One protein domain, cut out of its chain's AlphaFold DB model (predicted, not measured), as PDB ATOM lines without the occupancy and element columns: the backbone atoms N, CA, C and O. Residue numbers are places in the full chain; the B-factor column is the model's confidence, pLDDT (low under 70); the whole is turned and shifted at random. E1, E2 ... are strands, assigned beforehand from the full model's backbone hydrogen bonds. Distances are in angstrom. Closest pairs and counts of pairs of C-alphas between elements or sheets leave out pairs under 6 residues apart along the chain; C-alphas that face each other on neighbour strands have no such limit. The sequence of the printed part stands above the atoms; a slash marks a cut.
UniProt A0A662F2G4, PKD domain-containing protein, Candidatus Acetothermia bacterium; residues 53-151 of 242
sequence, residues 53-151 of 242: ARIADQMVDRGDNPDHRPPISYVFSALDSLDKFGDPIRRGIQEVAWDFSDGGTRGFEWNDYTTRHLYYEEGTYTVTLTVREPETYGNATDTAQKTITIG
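What this domain is: This is residues 53 to 151 of the 242 residues of the protein "PKD domain-containing protein" of Candidatus Acetothermia bacterium (UniProt A0A662F2G4). Two antiparallel sheets lie face to face as an elongated sandwich, a four-strand sheet E4, E3, E6, E7 over a smaller three-strand sheet E1, E2, E5, with the strands of the one at 17 degrees to those of the other. The long hairpin of E6 and E7 runs along much of the length, and two long loops, residues 56 to 71 and 78 to 94, join E1 to E2 and E2 to E3. The printed part has 99 residues with no named helix and seven named strands, E1 to E7 along the chain; the class is all strand, though under half of the residues, 45 of 99, are in named strands. It is only just compact, close to loose, with a radius of gyration of the C-alphas of 14.9 A, and spans 46 by 26 by 17 A.

Where its parts are: Begin in the larger sheet and find C-alpha 123 at (215.080, 175.420, 289.724), where E6 begins; it runs through residues 123 to 132 over 28.8 A. E7, residues 141 to 150, runs 28.9 A to C-alpha 150 at (214.421, 179.855, 292.254). Beyond E6, look for E3 at residues 95 to 99, 13.9 A long, and E4 at residues 105 to 109, 11.7 A long. In the smaller sheet, E1 takes residues 53 to 55, 7.0 A from C-alpha 53 at (205.676, 188.613, 287.457), while E2, residues 72 to 77, and E5, residues 114 to 119, each measure 16.6 A.

How they stand to each other: Look first at the hairpin E6 and E7, antiparallel at 161 degrees, where N 125 and O 148 are 2.8 A apart, within hydrogen-bond range. On the other side of E6 is E3, antiparallel at 163 degrees, with N 97 and O 130 at 2.9 A. E3 and edge strand E4 form a hairpin at 176 degrees, with N 106 and O 98 at 2.8 A. In the second sheet E2 is the inner strand: it is the antiparallel neighbour of E5 at 156 degrees, with N 76 and O 115 at 2.8 A, within hydrogen-bond range, and forms a hairpin with E1, antiparallel at 151 degrees, with N 75 and O 54 at 2.8 A. Between the sheets, the facing parts are 10.0 A centre to centre; the closest C-alphas of E5 and E7 are those of Tyr 119 and Ile 150, 7.6 A apart. E3 and E5 are apart, for instance.

The domain as a whole: Find the two C-alphas farthest apart at Asp 64 and Thr 136, 47.5 A from each other. The printed part has no cut. The links E1 to E2, 16 residues, and E2 to E3, 17 residues, are long. The mean pLDDT of the printed part is 94.0, and no printed residue is under 70.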
ATOM      1  N   ALA A  53     205.481 189.411 286.254       96.69
ATOM      2  CA  ALA A  53     205.676 188.613 287.457       96.69
ATOM      3  C   ALA A  53     206.377 189.459 288.518       96.69
ATOM      4  O   ALA A  53     207.315 190.192 288.208       96.69
ATOM      5  N   ARG A  54     205.941 189.337 289.772       94.69
ATOM      6  CA  ARG A  54     206.611 189.947 290.924       94.69
ATOM      7  C   ARG A  54     206.666 188.974 292.086       94.69
ATOM      8  O   ARG A  54     205.743 188.179 292.269       94.69
ATOM      9  N   ILE A  55     207.716 189.073 292.888       94.25
ATOM     10  CA  ILE A  55     207.817 188.313 294.131       94.25
ATOM     11  C   ILE A  55     206.756 188.833 295.106       94.25
ATOM     12  O   ILE A  55     206.599 190.037 295.292       94.25
ATOM     13  N   ALA A  56     206.027 187.912 295.723       93.06
ATOM     14  CA  ALA A  56     205.047 188.173 296.764       93.06
ATOM     15  C   ALA A  56     205.489 187.475 298.053       93.06
ATOM     16  O   ALA A  56     204.864 186.523 298.514       93.06
ATOM     17  N   ASP A  57     206.595 187.931 298.624       87.25
ATOM     18  CA  ASP A  57     207.180 187.375 299.840       87.25
ATOM     19  C   ASP A  57     207.117 188.417 300.960       87.25
ATOM     20  O   ASP A  57     207.411 189.588 300.732       87.25
ATOM     21  N   GLN A  58     206.786 187.988 302.182       83.69
ATOM     22  CA  GLN A  58     206.733 188.870 303.358       83.69
ATOM     23  C   GLN A  58     208.071 189.563 303.652       83.69
ATOM     24  O   GLN A  58     208.141 190.512 304.428       83.69
ATOM     25  N   MET A  59     209.171 189.057 303.107       81.56
ATOM     26  CA  MET A  59     210.457 189.731 303.150       81.56
ATOM     27  C   MET A  59     210.547 190.932 302.235       81.56
ATOM     28  O   MET A  59     211.057 191.959 302.664       81.56
ATOM     29  N   VAL A  60     210.014 190.823 301.019       85.81
ATOM     30  CA  VAL A  60     209.949 191.962 300.101       85.81
ATOM     31  C   VAL A  60     209.105 193.067 300.734       85.81
ATOM     32  O   VAL A  60     209.517 194.223 300.720       85.81
ATOM     33  N   ASP A  61     208.007 192.703 301.406       84.44
ATOM     34  CA  ASP A  61     207.166 193.646 302.160       84.44
ATOM     35  C   ASP A  61     207.920 194.352 303.308       84.44
ATOM     36  O   ASP A  61     207.531 195.438 303.735       84.44
ATOM     37  N   ARG A  62     209.011 193.753 303.805       81.44
ATOM     38  CA  ARG A  62     209.899 194.311 304.841       81.44
ATOM     39  C   ARG A  62     211.140 195.012 304.278       81.44
ATOM     40  O   ARG A  62     211.925 195.544 305.055       81.44
ATOM     41  N   GLY A  63     211.318 195.031 302.956       81.12
ATOM     42  CA  GLY A  63     212.519 195.560 302.300       81.12
ATOM     43  C   GLY A  63     213.736 194.630 302.359       81.12
ATOM     44  O   GLY A  63     214.833 195.042 301.988       81.12
ATOM     45  N   ASP A  64     213.554 193.383 302.800       80.81
ATOM     46  CA  ASP A  64     214.609 192.376 302.861       80.81
ATOM     47  C   ASP A  64     214.730 191.622 301.524       80.81
ATOM     48  O   ASP A  64     213.748 191.423 300.803       80.81
ATOM     49  N   ASN A  65     215.930 191.119 301.214       82.38
ATOM     50  CA  ASN A  65     216.164 190.311 300.018       82.38
ATOM     51  C   ASN A  65     215.747 188.844 300.260       82.38
ATOM     52  O   ASN A  65     216.348 188.162 301.091       82.38
ATOM     53  N   PRO A  66     214.749 188.300 299.540       85.00
ATOM     54  CA  PRO A  66     214.353 186.905 299.704       85.00
ATOM     55  C   PRO A  66     215.373 185.902 299.131       85.00
ATOM     56  O   PRO A  66     215.236 184.704 299.397       85.00
ATOM     57  N   ASP A  67     216.361 186.364 298.350       86.25
ATOM     58  CA  ASP A  67     217.386 185.560 297.655       86.25
ATOM     59  C   ASP A  67     216.790 184.423 296.805       86.25
ATOM     60  O   ASP A  67     217.418 183.398 296.558       86.25
ATOM     61  N   HIS A  68     215.537 184.600 296.379       89.44
ATOM     62  CA  HIS A  68     214.782 183.641 295.577       89.44
ATOM     63  C   HIS A  68     214.735 182.224 296.183       89.44
ATOM     64  O   HIS A  68     214.647 181.252 295.439       89.44
ATOM     65  N   ARG A  69     214.804 182.082 297.514       90.94
ATOM     66  CA  ARG A  69     214.827 180.763 298.173       90.94
ATOM     67  C   ARG A  69     213.499 180.016 298.040       90.94
ATOM     68  O   ARG A  69     212.452 180.653 298.064       90.94
ATOM     69  N   PRO A  70     213.491 178.682 298.095       90.88
ATOM     70  CA  PRO A  70     212.283 177.936 298.375       90.88
ATOM     71  C   PRO A  70     211.912 177.983 299.878       90.88
ATOM     72  O   PRO A  70     212.798 177.968 300.740       90.88
ATOM     73  N   PRO A  71     210.610 177.973 300.213       92.50
ATOM     74  CA  PRO A  71     209.507 178.261 299.305       92.50
ATOM     75  C   PRO A  71     209.405 179.775 299.028       92.50
ATOM     76  O   PRO A  71     209.576 180.577 299.946       92.50
ATOM     77  N   ILE A  72     209.076 180.169 297.793       92.62
ATOM     78  CA  ILE A  72     208.851 181.579 297.416       92.62
ATOM     79  C   ILE A  72     207.627 181.735 296.529       92.62
ATOM     80  O   ILE A  72     207.376 180.956 295.606       92.62
ATOM     81  N   SER A  73     206.847 182.771 296.823       94.69
ATOM     82  CA  SER A  73     205.620 183.052 296.097       94.69
ATOM     83  C   SER A  73     205.818 184.150 295.063       94.69
ATOM     84  O   SER A  73     206.448 185.169 295.342       94.69
ATOM     85  N   TYR A  74     205.213 183.959 293.895       96.75
ATOM     86  CA  TYR A  74     205.104 184.958 292.843       96.75
ATOM     87  C   TYR A  74     203.640 185.318 292.610       96.75
ATOM     88  O   TYR A  74     202.744 184.482 292.752       96.75
ATOM     89  N   VAL A  75     203.407 186.569 292.227       97.50
ATOM     90  CA  VAL A  75     202.157 187.001 291.602       97.50
ATOM     91  C   VAL A  75     202.431 187.238 290.125       97.50
ATOM     92  O   VAL A  75     203.232 188.108 289.776       97.50
ATOM     93  N   PHE A  76     201.746 186.470 289.286       98.25
ATOM     94  CA  PHE A  76     201.728 186.612 287.837       98.25
ATOM     95  C   PHE A  76     200.520 187.439 287.414       98.25
ATOM     96  O   PHE A  76     199.469 187.392 288.055       98.25
ATOM     97  N   SER A  77     200.672 188.215 286.348       97.94
ATOM     98  CA  SER A  77     199.628 189.086 285.821       97.94
ATOM     99  C   SER A  77     199.602 189.036 284.300       97.94
ATOM    100  O   SER A  77     200.639 189.143 283.649       97.94
ATOM    101  N   ALA A  78     198.391 188.904 283.765       97.81
ATOM    102  CA  ALA A  78     198.050 189.017 282.353       97.81
ATOM    103  C   ALA A  78     197.447 190.392 282.010       97.81
ATOM    104  O   ALA A  78     197.010 190.599 280.884       97.81
ATOM    105  N   LEU A  79     197.380 191.331 282.965       96.06
ATOM    106  CA  LEU A  79     196.633 192.594 282.829       96.06
ATOM    107  C   LEU A  79     197.145 193.538 281.729       96.06
ATOM    108  O   LEU A  79     196.404 194.436 281.323       96.06
ATOM    109  N   ASP A  80     198.374 193.323 281.261       96.56
ATOM    110  CA  ASP A  80     198.993 194.061 280.155       96.56
ATOM    111  C   ASP A  80     198.716 193.416 278.785       96.56
ATOM    112  O   ASP A  80     199.130 193.945 277.755       96.56
ATOM    113  N   SER A  81     198.015 192.277 278.761       96.94
ATOM    114  CA  SER A  81     197.588 191.616 277.527       96.94
ATOM    115  C   SER A  81     196.465 192.397 276.848       96.94
ATOM    116  O   SER A  81     195.631 193.040 277.502       96.94
ATOM    117  N   LEU A  82     196.415 192.281 275.526       96.00
ATOM    118  CA  LEU A  82     195.439 192.943 274.671       96.00
ATOM    119  C   LEU A  82     194.596 191.908 273.927       96.00
ATOM    120  O   LEU A  82     195.059 190.808 273.634       96.00
ATOM    121  N   ASP A  83     193.357 192.268 273.625       94.44
ATOM    122  CA  ASP A  83     192.510 191.526 272.706       94.44
ATOM    123  C   ASP A  83     192.925 191.783 271.245       94.44
ATOM    124  O   ASP A  83     193.846 192.555 270.950       94.44
ATOM    125  N   LYS A  84     192.225 191.144 270.311       91.62
ATOM    126  CA  LYS A  84     192.445 191.256 268.865       91.62
ATOM    127  C   LYS A  84     192.257 192.666 268.302       91.62
ATOM    128  O   LYS A  84     192.646 192.929 267.167       91.62
ATOM    129  N   PHE A  85     191.620 193.567 269.046       92.44
ATOM    130  CA  PHE A  85     191.432 194.967 268.671       92.44
ATOM    131  C   PHE A  85     192.478 195.886 269.316       92.44
ATOM    132  O   PHE A  85     192.491 197.085 269.038       92.44
ATOM    133  N   GLY A  86     193.373 195.336 270.140       92.38
ATOM    134  CA  GLY A  86     194.351 196.099 270.907       92.38
ATOM    135  C   GLY A  86     193.781 196.695 272.197       92.38
ATOM    136  O   GLY A  86     194.432 197.547 272.804       92.38
ATOM    137  N   ASP A  87     192.586 196.277 272.625       93.25
ATOM    138  CA  ASP A  87     191.974 196.710 273.877       93.25
ATOM    139  C   ASP A  87     192.427 195.817 275.050       93.25
ATOM    140  O   ASP A  87     192.591 194.611 274.892       93.25
ATOM    141  N   PRO A  88     192.602 196.352 276.273       94.69
ATOM    142  CA  PRO A  88     192.984 195.535 277.424       94.69
ATOM    143  C   PRO A  88     191.949 194.458 277.780       94.69
ATOM    144  O   PRO A  88     190.771 194.770 277.981       94.69
ATOM    145  N   ILE A  89     192.410 193.223 278.011       93.12
ATOM    146  CA  ILE A  89     191.546 192.046 278.254       93.12
ATOM    147  C   ILE A  89     190.774 192.057 279.586       93.12
ATOM    148  O   ILE A  89     189.899 191.231 279.830       93.12
ATOM    149  N   ARG A  90     191.043 193.026 280.467       85.50
ATOM    150  CA  ARG A  90     190.464 193.162 281.823       85.50
ATOM    151  C   ARG A  90     188.950 193.435 281.881       85.50
ATOM    152  O   ARG A  90     188.436 193.826 282.927       85.50
ATOM    153  N   ARG A  91     188.236 193.280 280.764       83.88
ATOM    154  CA  ARG A  91     186.776 193.422 280.657       83.88
ATOM    155  C   ARG A  91     186.025 192.128 280.995       83.88
ATOM    156  O   ARG A  91     184.802 192.176 281.079       83.88
ATOM    157  N   GLY A  92     186.728 191.009 281.214       84.44
ATOM    158  CA  GLY A  92     186.113 189.737 281.615       84.44
ATOM    159  C   GLY A  92     185.536 188.932 280.452       84.44
ATOM    160  O   GLY A  92     184.593 188.175 280.650       84.44
ATOM    161  N   ILE A  93     186.037 189.153 279.234       90.56
ATOM    162  CA  ILE A  93     185.549 188.492 278.013       90.56
ATOM    163  C   ILE A  93     186.550 187.432 277.549       90.56
ATOM    164  O   ILE A  93     186.151 186.340 277.157       90.56
ATOM    165  N   GLN A  94     187.844 187.749 277.604       95.69
ATOM    166  CA  GLN A  94     188.916 186.818 277.278       95.69
ATOM    167  C   GLN A  94     189.184 185.883 278.447       95.69
ATOM    168  O   GLN A  94     189.177 186.302 279.607       95.69
ATOM    169  N   GLU A  95     189.501 184.638 278.138       96.75
ATOM    170  CA  GLU A  95     189.911 183.651 279.129       96.75
ATOM    171  C   GLU A  95     191.432 183.533 279.149       96.75
ATOM    172  O   GLU A  95     192.093 183.658 278.116       96.75
ATOM    173  N   VAL A  96     191.995 183.262 280.321       97.94
ATOM    174  CA  VAL A  96     193.428 183.022 280.490       97.94
ATOM    175  C   VAL A  96     193.681 181.674 281.135       97.94
ATOM    176  O   VAL A  96     192.944 181.269 282.026       97.94
ATOM    177  N   ALA A  97     194.725 180.987 280.687       98.44
ATOM    178  CA  ALA A  97     195.223 179.756 281.289       98.44
ATOM    179  C   ALA A  97     196.700 179.915 281.655       98.44
ATOM    180  O   ALA A  97     197.450 180.603 280.954       98.44
ATOM    181  N   TRP A  98     197.117 179.249 282.730       98.69
ATOM    182  CA  TRP A  98     198.473 179.323 283.270       98.69
ATOM    183  C   TRP A  98     199.095 177.930 283.393       98.69
ATOM    184  O   TRP A  98     198.463 177.006 283.903       98.69
ATOM    185  N   ASP A  99     200.357 177.802 283.005       98.62
ATOM    186  CA  ASP A  99     201.223 176.665 283.331       98.62
ATOM    187  C   ASP A  99     202.466 177.203 284.042       98.62
ATOM    188  O   ASP A  99     203.180 178.047 283.496       98.62
ATOM    189  N   PHE A 100     202.709 176.758 285.276       98.44
ATOM    190  CA  PHE A 100     203.816 177.240 286.102       98.44
ATOM    191  C   PHE A 100     205.099 176.416 285.950       98.44
ATOM    192  O   PHE A 100     206.111 176.768 286.561       98.44
ATOM    193  N   SER A 101     205.084 175.365 285.118       98.12
ATOM    194  CA  SER A 101     206.217 174.484 284.811       98.12
ATOM    195  C   SER A 101     206.756 173.675 286.005       98.12
ATOM    196  O   SER A 101     207.847 173.111 285.920       98.12
ATOM    197  N   ASP A 102     206.003 173.581 287.101       97.50
ATOM    198  CA  ASP A 102     206.290 172.743 288.278       97.50
ATOM    199  C   ASP A 102     205.217 171.660 288.517       97.50
ATOM    200  O   ASP A 102     205.157 171.044 289.578       97.50
ATOM    201  N   GLY A 103     204.351 171.437 287.522       96.88
ATOM    202  CA  GLY A 103     203.166 170.582 287.618       96.88
ATOM    203  C   GLY A 103     201.898 171.325 288.054       96.88
ATOM    204  O   GLY A 103     200.808 170.764 287.951       96.88
ATOM    205  N   GLY A 104     202.007 172.581 288.500       96.88
ATOM    206  CA  GLY A 104     200.867 173.456 288.740       96.88
ATOM    207  C   GLY A 104     200.326 174.071 287.448       96.88
ATOM    208  O   GLY A 104     201.060 174.711 286.697       96.88
ATOM    209  N   THR A 105     199.017 173.943 287.220       97.94
ATOM    210  CA  THR A 105     198.318 174.554 286.076       97.94
ATOM    211  C   THR A 105     197.001 175.189 286.501       97.94
ATOM    212  O   THR A 105     196.367 174.731 287.455       97.94
ATOM    213  N   ARG A 106     196.535 176.182 285.744       97.69
ATOM    214  CA  ARG A 106     195.183 176.746 285.824       97.69
ATOM    215  C   ARG A 106     194.550 176.725 284.441       97.69
ATOM    216  O   ARG A 106     195.172 177.154 283.472       97.69
ATOM    217  N   GLY A 107     193.336 176.182 284.362       96.75
ATOM    218  CA  GLY A 107     192.564 176.144 283.122       96.75
ATOM    219  C   GLY A 107     192.130 177.538 282.672       96.75
ATOM    220  O   GLY A 107     192.339 178.516 283.382       96.75
ATOM    221  N   PHE A 108     191.522 177.606 281.488       96.69
ATOM    222  CA  PHE A 108     190.975 178.848 280.950       96.69
ATOM    223  C   PHE A 108     189.891 179.422 281.865       96.69
ATOM    224  O   PHE A 108     188.859 178.788 282.063       96.69
ATOM    225  N   GLU A 109     190.135 180.623 282.380       95.69
ATOM    226  CA  GLU A 109     189.223 181.364 283.249       95.69
ATOM    227  C   GLU A 109     189.185 182.843 282.842       95.69
ATOM    228  O   GLU A 109     190.215 183.457 282.563       95.69
ATOM    229  N   TRP A 110     187.999 183.451 282.835       93.00
ATOM    230  CA  TRP A 110     187.794 184.860 282.451       93.00
ATOM    231  C   TRP A 110     188.068 185.856 283.591       93.00
ATOM    232  O   TRP A 110     187.948 187.064 283.407       93.00
ATOM    233  N   ASN A 111     188.404 185.377 284.792       90.81
ATOM    234  CA  ASN A 111     188.627 186.210 285.979       90.81
ATOM    235  C   ASN A 111     189.982 185.966 286.677       90.81
ATOM    236  O   ASN A 111     190.249 186.598 287.700       90.81
ATOM    237  N   ASP A 112     190.856 185.122 286.118       94.81
ATOM    238  CA  ASP A 112     192.174 184.774 286.685       94.81
ATOM    239  C   ASP A 112     193.332 185.562 286.038       94.81
ATOM    240  O   ASP A 112     194.452 185.075 285.869       94.81
ATOM    241  N   TYR A 113     193.079 186.822 285.665       96.75
ATOM    242  CA  TYR A 113     194.086 187.707 285.058       96.75
ATOM    243  C   TYR A 113     195.247 188.054 286.000       96.75
ATOM    244  O   TYR A 113     196.246 188.632 285.572       96.75
ATOM    245  N   THR A 114     195.127 187.775 287.295       96.88
ATOM    246  CA  THR A 114     196.210 187.903 288.270       96.88
ATOM    247  C   THR A 114     196.157 186.720 289.209       96.88
ATOM    248  O   THR A 114     195.167 186.533 289.910       96.88
ATOM    249  N   THR A 115     197.244 185.961 289.262       97.19
ATOM    250  CA  THR A 115     197.266 184.696 289.981       97.19
ATOM    251  C   THR A 115     198.516 184.562 290.832       97.19
ATOM    252  O   THR A 115     199.588 185.072 290.497       97.19
ATOM    253  N   ARG A 116     198.370 183.901 291.979       97.06
ATOM    254  CA  ARG A 116     199.465 183.648 292.915       97.06
ATOM    255  C   ARG A 116     199.875 182.187 292.828       97.06
ATOM    256  O   ARG A 116     199.019 181.302 292.869       97.06
ATOM    257  N   HIS A 117     201.182 181.962 292.775       97.31
ATOM    258  CA  HIS A 117     201.786 180.635 292.764       97.31
ATOM    259  C   HIS A 117     202.942 180.557 293.765       97.31
ATOM    260  O   HIS A 117     203.521 181.587 294.130       97.31
ATOM    261  N   LEU A 118     203.244 179.356 294.256       96.56
ATOM    262  CA  LEU A 118     204.274 179.097 295.264       96.56
ATOM    263  C   LEU A 118     205.199 177.988 294.767       96.56
ATOM    264  O   LEU A 118     204.752 176.858 294.604       96.56
ATOM    265  N   TYR A 119     206.477 178.312 294.587       96.44
ATOM    266  CA  TYR A 119     207.509 177.345 294.220       96.44
ATOM    267  C   TYR A 119     208.178 176.788 295.475       96.44
ATOM    268  O   TYR A 119     208.600 177.563 296.336       96.44
ATOM    269  N   TYR A 120     208.276 175.461 295.576       94.06
ATOM    270  CA  TYR A 120     208.836 174.755 296.739       94.06
ATOM    271  C   TYR A 120     210.256 174.234 296.536       94.06
ATOM    272  O   TYR A 120     210.912 173.881 297.514       94.06
ATOM    273  N   GLU A 121     210.723 174.169 295.294       93.81
ATOM    274  CA  GLU A 121     212.016 173.594 294.947       93.81
ATOM    275  C   GLU A 121     212.875 174.626 294.219       93.81
ATOM    276  O   GLU A 121     212.369 175.563 293.598       93.81
ATOM    277  N   GLU A 122     214.191 174.475 294.348       94.56
ATOM    278  CA  GLU A 122     215.138 175.229 293.532       94.56
ATOM    279  C   GLU A 122     215.008 174.807 292.065       94.56
ATOM    280  O   GLU A 122     214.735 173.646 291.758       94.56
ATOM    281  N   GLY A 123     215.218 175.738 291.138       95.56
ATOM    282  CA  GLY A 123     215.080 175.420 289.724       95.56
ATOM    283  C   GLY A 123     214.814 176.622 288.838       95.56
ATOM    284  O   GLY A 123     214.725 177.766 289.278       95.56
ATOM    285  N   THR A 124     214.702 176.349 287.541       97.31
ATOM    286  CA  THR A 124     214.283 177.331 286.541       97.31
ATOM    287  C   THR A 124     212.960 176.884 285.943       97.31
ATOM    288  O   THR A 124     212.860 175.777 285.420       97.31
ATOM    289  N   TYR A 125     211.965 177.761 286.006       97.81
ATOM    290  CA  TYR A 125     210.595 177.504 285.584       97.81
ATOM    291  C   TYR A 125     210.234 178.425 284.422       97.81
ATOM    292  O   TYR A 125     210.510 179.625 284.469       97.81
ATOM    293  N   THR A 126     209.621 177.872 283.374       98.25
ATOM    294  CA  THR A 126     209.124 178.655 282.232       98.25
ATOM    295  C   THR A 126     207.615 178.777 282.337       98.25
ATOM    296  O   THR A 126     206.879 177.905 281.884       98.25
ATOM    297  N   VAL A 127     207.155 179.858 282.960       98.56
ATOM    298  CA  VAL A 127     205.725 180.108 283.146       98.56
ATOM    299  C   VAL A 127     205.109 180.484 281.816       98.56
ATOM    300  O   VAL A 127     205.593 181.408 281.165       98.56
ATOM    301  N   THR A 128     204.045 179.789 281.428       98.69
ATOM    302  CA  THR A 128     203.320 180.028 280.180       98.69
ATOM    303  C   THR A 128     201.931 180.577 280.487       98.69
ATOM    304  O   THR A 128     201.180 179.992 281.264       98.69
ATOM    305  N   LEU A 129     201.590 181.701 279.859       98.69
ATOM    306  CA  LEU A 129     200.243 182.270 279.807       98.69
ATOM    307  C   LEU A 129     199.673 181.983 278.429       98.69
ATOM    308  O   LEU A 129     200.335 182.267 277.434       98.69
ATOM    309  N   THR A 130     198.436 181.504 278.374       98.31
ATOM    310  CA  THR A 130     197.647 181.470 277.138       98.31
ATOM    311  C   THR A 130     196.444 182.386 277.295       98.31
ATOM    312  O   THR A 130     195.658 182.190 278.218       98.31
ATOM    313  N   VAL A 131     196.289 183.368 276.408       97.88
ATOM    314  CA  VAL A 131     195.104 184.237 276.325       97.88
ATOM    315  C   VAL A 131     194.221 183.731 275.194       97.88
ATOM    316  O   VAL A 131     194.730 183.437 274.113       97.88
ATOM    317  N   ARG A 132     192.913 183.629 275.429       96.56
ATOM    318  CA  ARG A 132     191.924 183.151 274.462       96.56
ATOM    319  C   ARG A 132     190.800 184.161 274.282       96.56
ATOM    320  O   ARG A 132     190.188 184.607 275.250       96.56
ATOM    321  N   GLU A 133     190.521 184.486 273.028       95.44
ATOM    322  CA  GLU A 133     189.336 185.244 272.634       95.44
ATOM    323  C   GLU A 133     188.054 184.424 272.830       95.44
ATOM    324  O   GLU A 133     188.101 183.197 272.755       95.44
ATOM    325  N   PRO A 134     186.888 185.061 273.026       93.75
ATOM    326  CA  PRO A 134     185.617 184.357 273.093       93.75
ATOM    327  C   PRO A 134     185.301 183.619 271.786       93.75
ATOM    328  O   PRO A 134     185.790 183.950 270.700       93.75
ATOM    329  N   GLU A 135     184.373 182.668 271.874       92.75
ATOM    330  CA  GLU A 135     183.923 181.848 270.744       92.75
ATOM    331  C   GLU A 135     183.420 182.681 269.554       92.75
ATOM    332  O   GLU A 135     183.650 182.317 268.401       92.75
ATOM    333  N   THR A 136     182.818 183.851 269.803       92.12
ATOM    334  CA  THR A 136     182.371 184.780 268.748       92.12
ATOM    335  C   THR A 136     183.508 185.296 267.868       92.12
ATOM    336  O   THR A 136     183.258 185.754 266.754       92.12
ATOM    337  N   TYR A 137     184.748 185.219 268.350       90.75
ATOM    338  CA  TYR A 137     185.964 185.539 267.605       90.75
ATOM    339  C   TYR A 137     186.803 184.288 267.304       90.75
ATOM    340  O   TYR A 137     188.005 184.379 267.068       90.75
ATOM    341  N   GLY A 138     186.169 183.112 267.281       89.94
ATOM    342  CA  GLY A 138     186.775 181.866 266.819       89.94
ATOM    343  C   GLY A 138     187.748 181.223 267.803       89.94
ATOM    344  O   GLY A 138     188.514 180.358 267.388       89.94
ATOM    345  N   ASN A 139     187.722 181.615 269.083       93.25
ATOM    346  CA  ASN A 139     188.633 181.103 270.113       93.25
ATOM    347  C   ASN A 139     190.119 181.279 269.756       93.25
ATOM    348  O   ASN A 139     190.942 180.429 270.100       93.25
ATOM    349  N   ALA A 140     190.468 182.356 269.044       95.06
ATOM    350  CA  ALA A 140     191.856 182.663 268.729       95.06
ATOM    351  C   ALA A 140     192.682 182.792 270.018       95.06
ATOM    352  O   ALA A 140     192.223 183.367 271.007       95.06
ATOM    353  N   THR A 141     193.899 182.253 270.002       96.56
ATOM    354  CA  THR A 141     194.782 182.228 271.169       96.56
ATOM    355  C   THR A 141     196.125 182.862 270.870       96.56
ATOM    356  O   THR A 141     196.632 182.716 269.759       96.56
ATOM    357  N   ASP A 142     196.735 183.448 271.893       98.06
ATOM    358  CA  ASP A 142     198.150 183.811 271.896       98.06
ATOM    359  C   ASP A 142     198.818 183.362 273.200       98.06
ATOM    360  O   ASP A 142     198.153 183.191 274.228       98.06
ATOM    361  N   THR A 143     200.131 183.142 273.152       98.00
ATOM    362  CA  THR A 143     200.914 182.650 274.287       98.00
ATOM    363  C   THR A 143     202.103 183.541 274.582       98.00
ATOM    364  O   THR A 143     202.871 183.883 273.688       98.00
ATOM    365  N   ALA A 144     202.325 183.804 275.864       98.19
ATOM    366  CA  ALA A 144     203.532 184.450 276.357       98.19
ATOM    367  C   ALA A 144     204.247 183.541 277.360       98.19
ATOM    368  O   ALA A 144     203.639 182.651 277.957       98.19
ATOM    369  N   GLN A 145     205.549 183.767 277.544       98.19
ATOM    370  CA  GLN A 145     206.366 183.023 278.499       98.19
ATOM    371  C   GLN A 145     207.197 183.957 279.380       98.19
ATOM    372  O   GLN A 145     207.690 184.989 278.922       98.19
ATOM    373  N   LYS A 146     207.380 183.579 280.649       97.69
ATOM    374  CA  LYS A 146     208.268 184.253 281.602       97.69
ATOM    375  C   LYS A 146     209.117 183.223 282.336       97.69
ATOM    376  O   LYS A 146     208.595 182.338 283.008       97.69
ATOM    377  N   THR A 147     210.435 183.369 282.245       97.56
ATOM    378  CA  THR A 147     211.375 182.554 283.020       97.56
ATOM    379  C   THR A 147     211.488 183.079 284.447       97.56
ATOM    380  O   THR A 147     211.707 184.274 284.655       97.56
ATOM    381  N   ILE A 148     211.365 182.176 285.416       96.50
ATOM    382  CA  ILE A 148     211.551 182.418 286.845       96.50
ATOM    383  C   ILE A 148     212.659 181.494 287.348       96.50
ATOM    384  O   ILE A 148     212.643 180.297 287.068       96.50
ATOM    385  N   THR A 149     213.608 182.036 288.108       95.44
ATOM    386  CA  THR A 149     214.697 181.259 288.715       95.44
ATOM    387  C   THR A 149     214.568 181.290 290.229       95.44
ATOM    388  O   THR A 149     214.575 182.365 290.835       95.44
ATOM    389  N   ILE A 150     214.459 180.103 290.817       95.12
ATOM    390  CA  ILE A 150     214.421 179.855 292.254       95.12
ATOM    391  C   ILE A 150     215.803 179.350 292.666       95.12
ATOM    392  O   ILE A 150     216.309 178.375 292.105       95.12
ATOM    393  N   GLY A 151     216.429 180.061 293.600       92.06
ATOM    394  CA  GLY A 151     217.744 179.732 294.139       92.06
ATOM    395  C   GLY A 151     217.692 178.583 295.150       92.06
ATOM    396  O   GLY A 151     216.618 178.052 295.426       92.06
TER     397      GLY A 151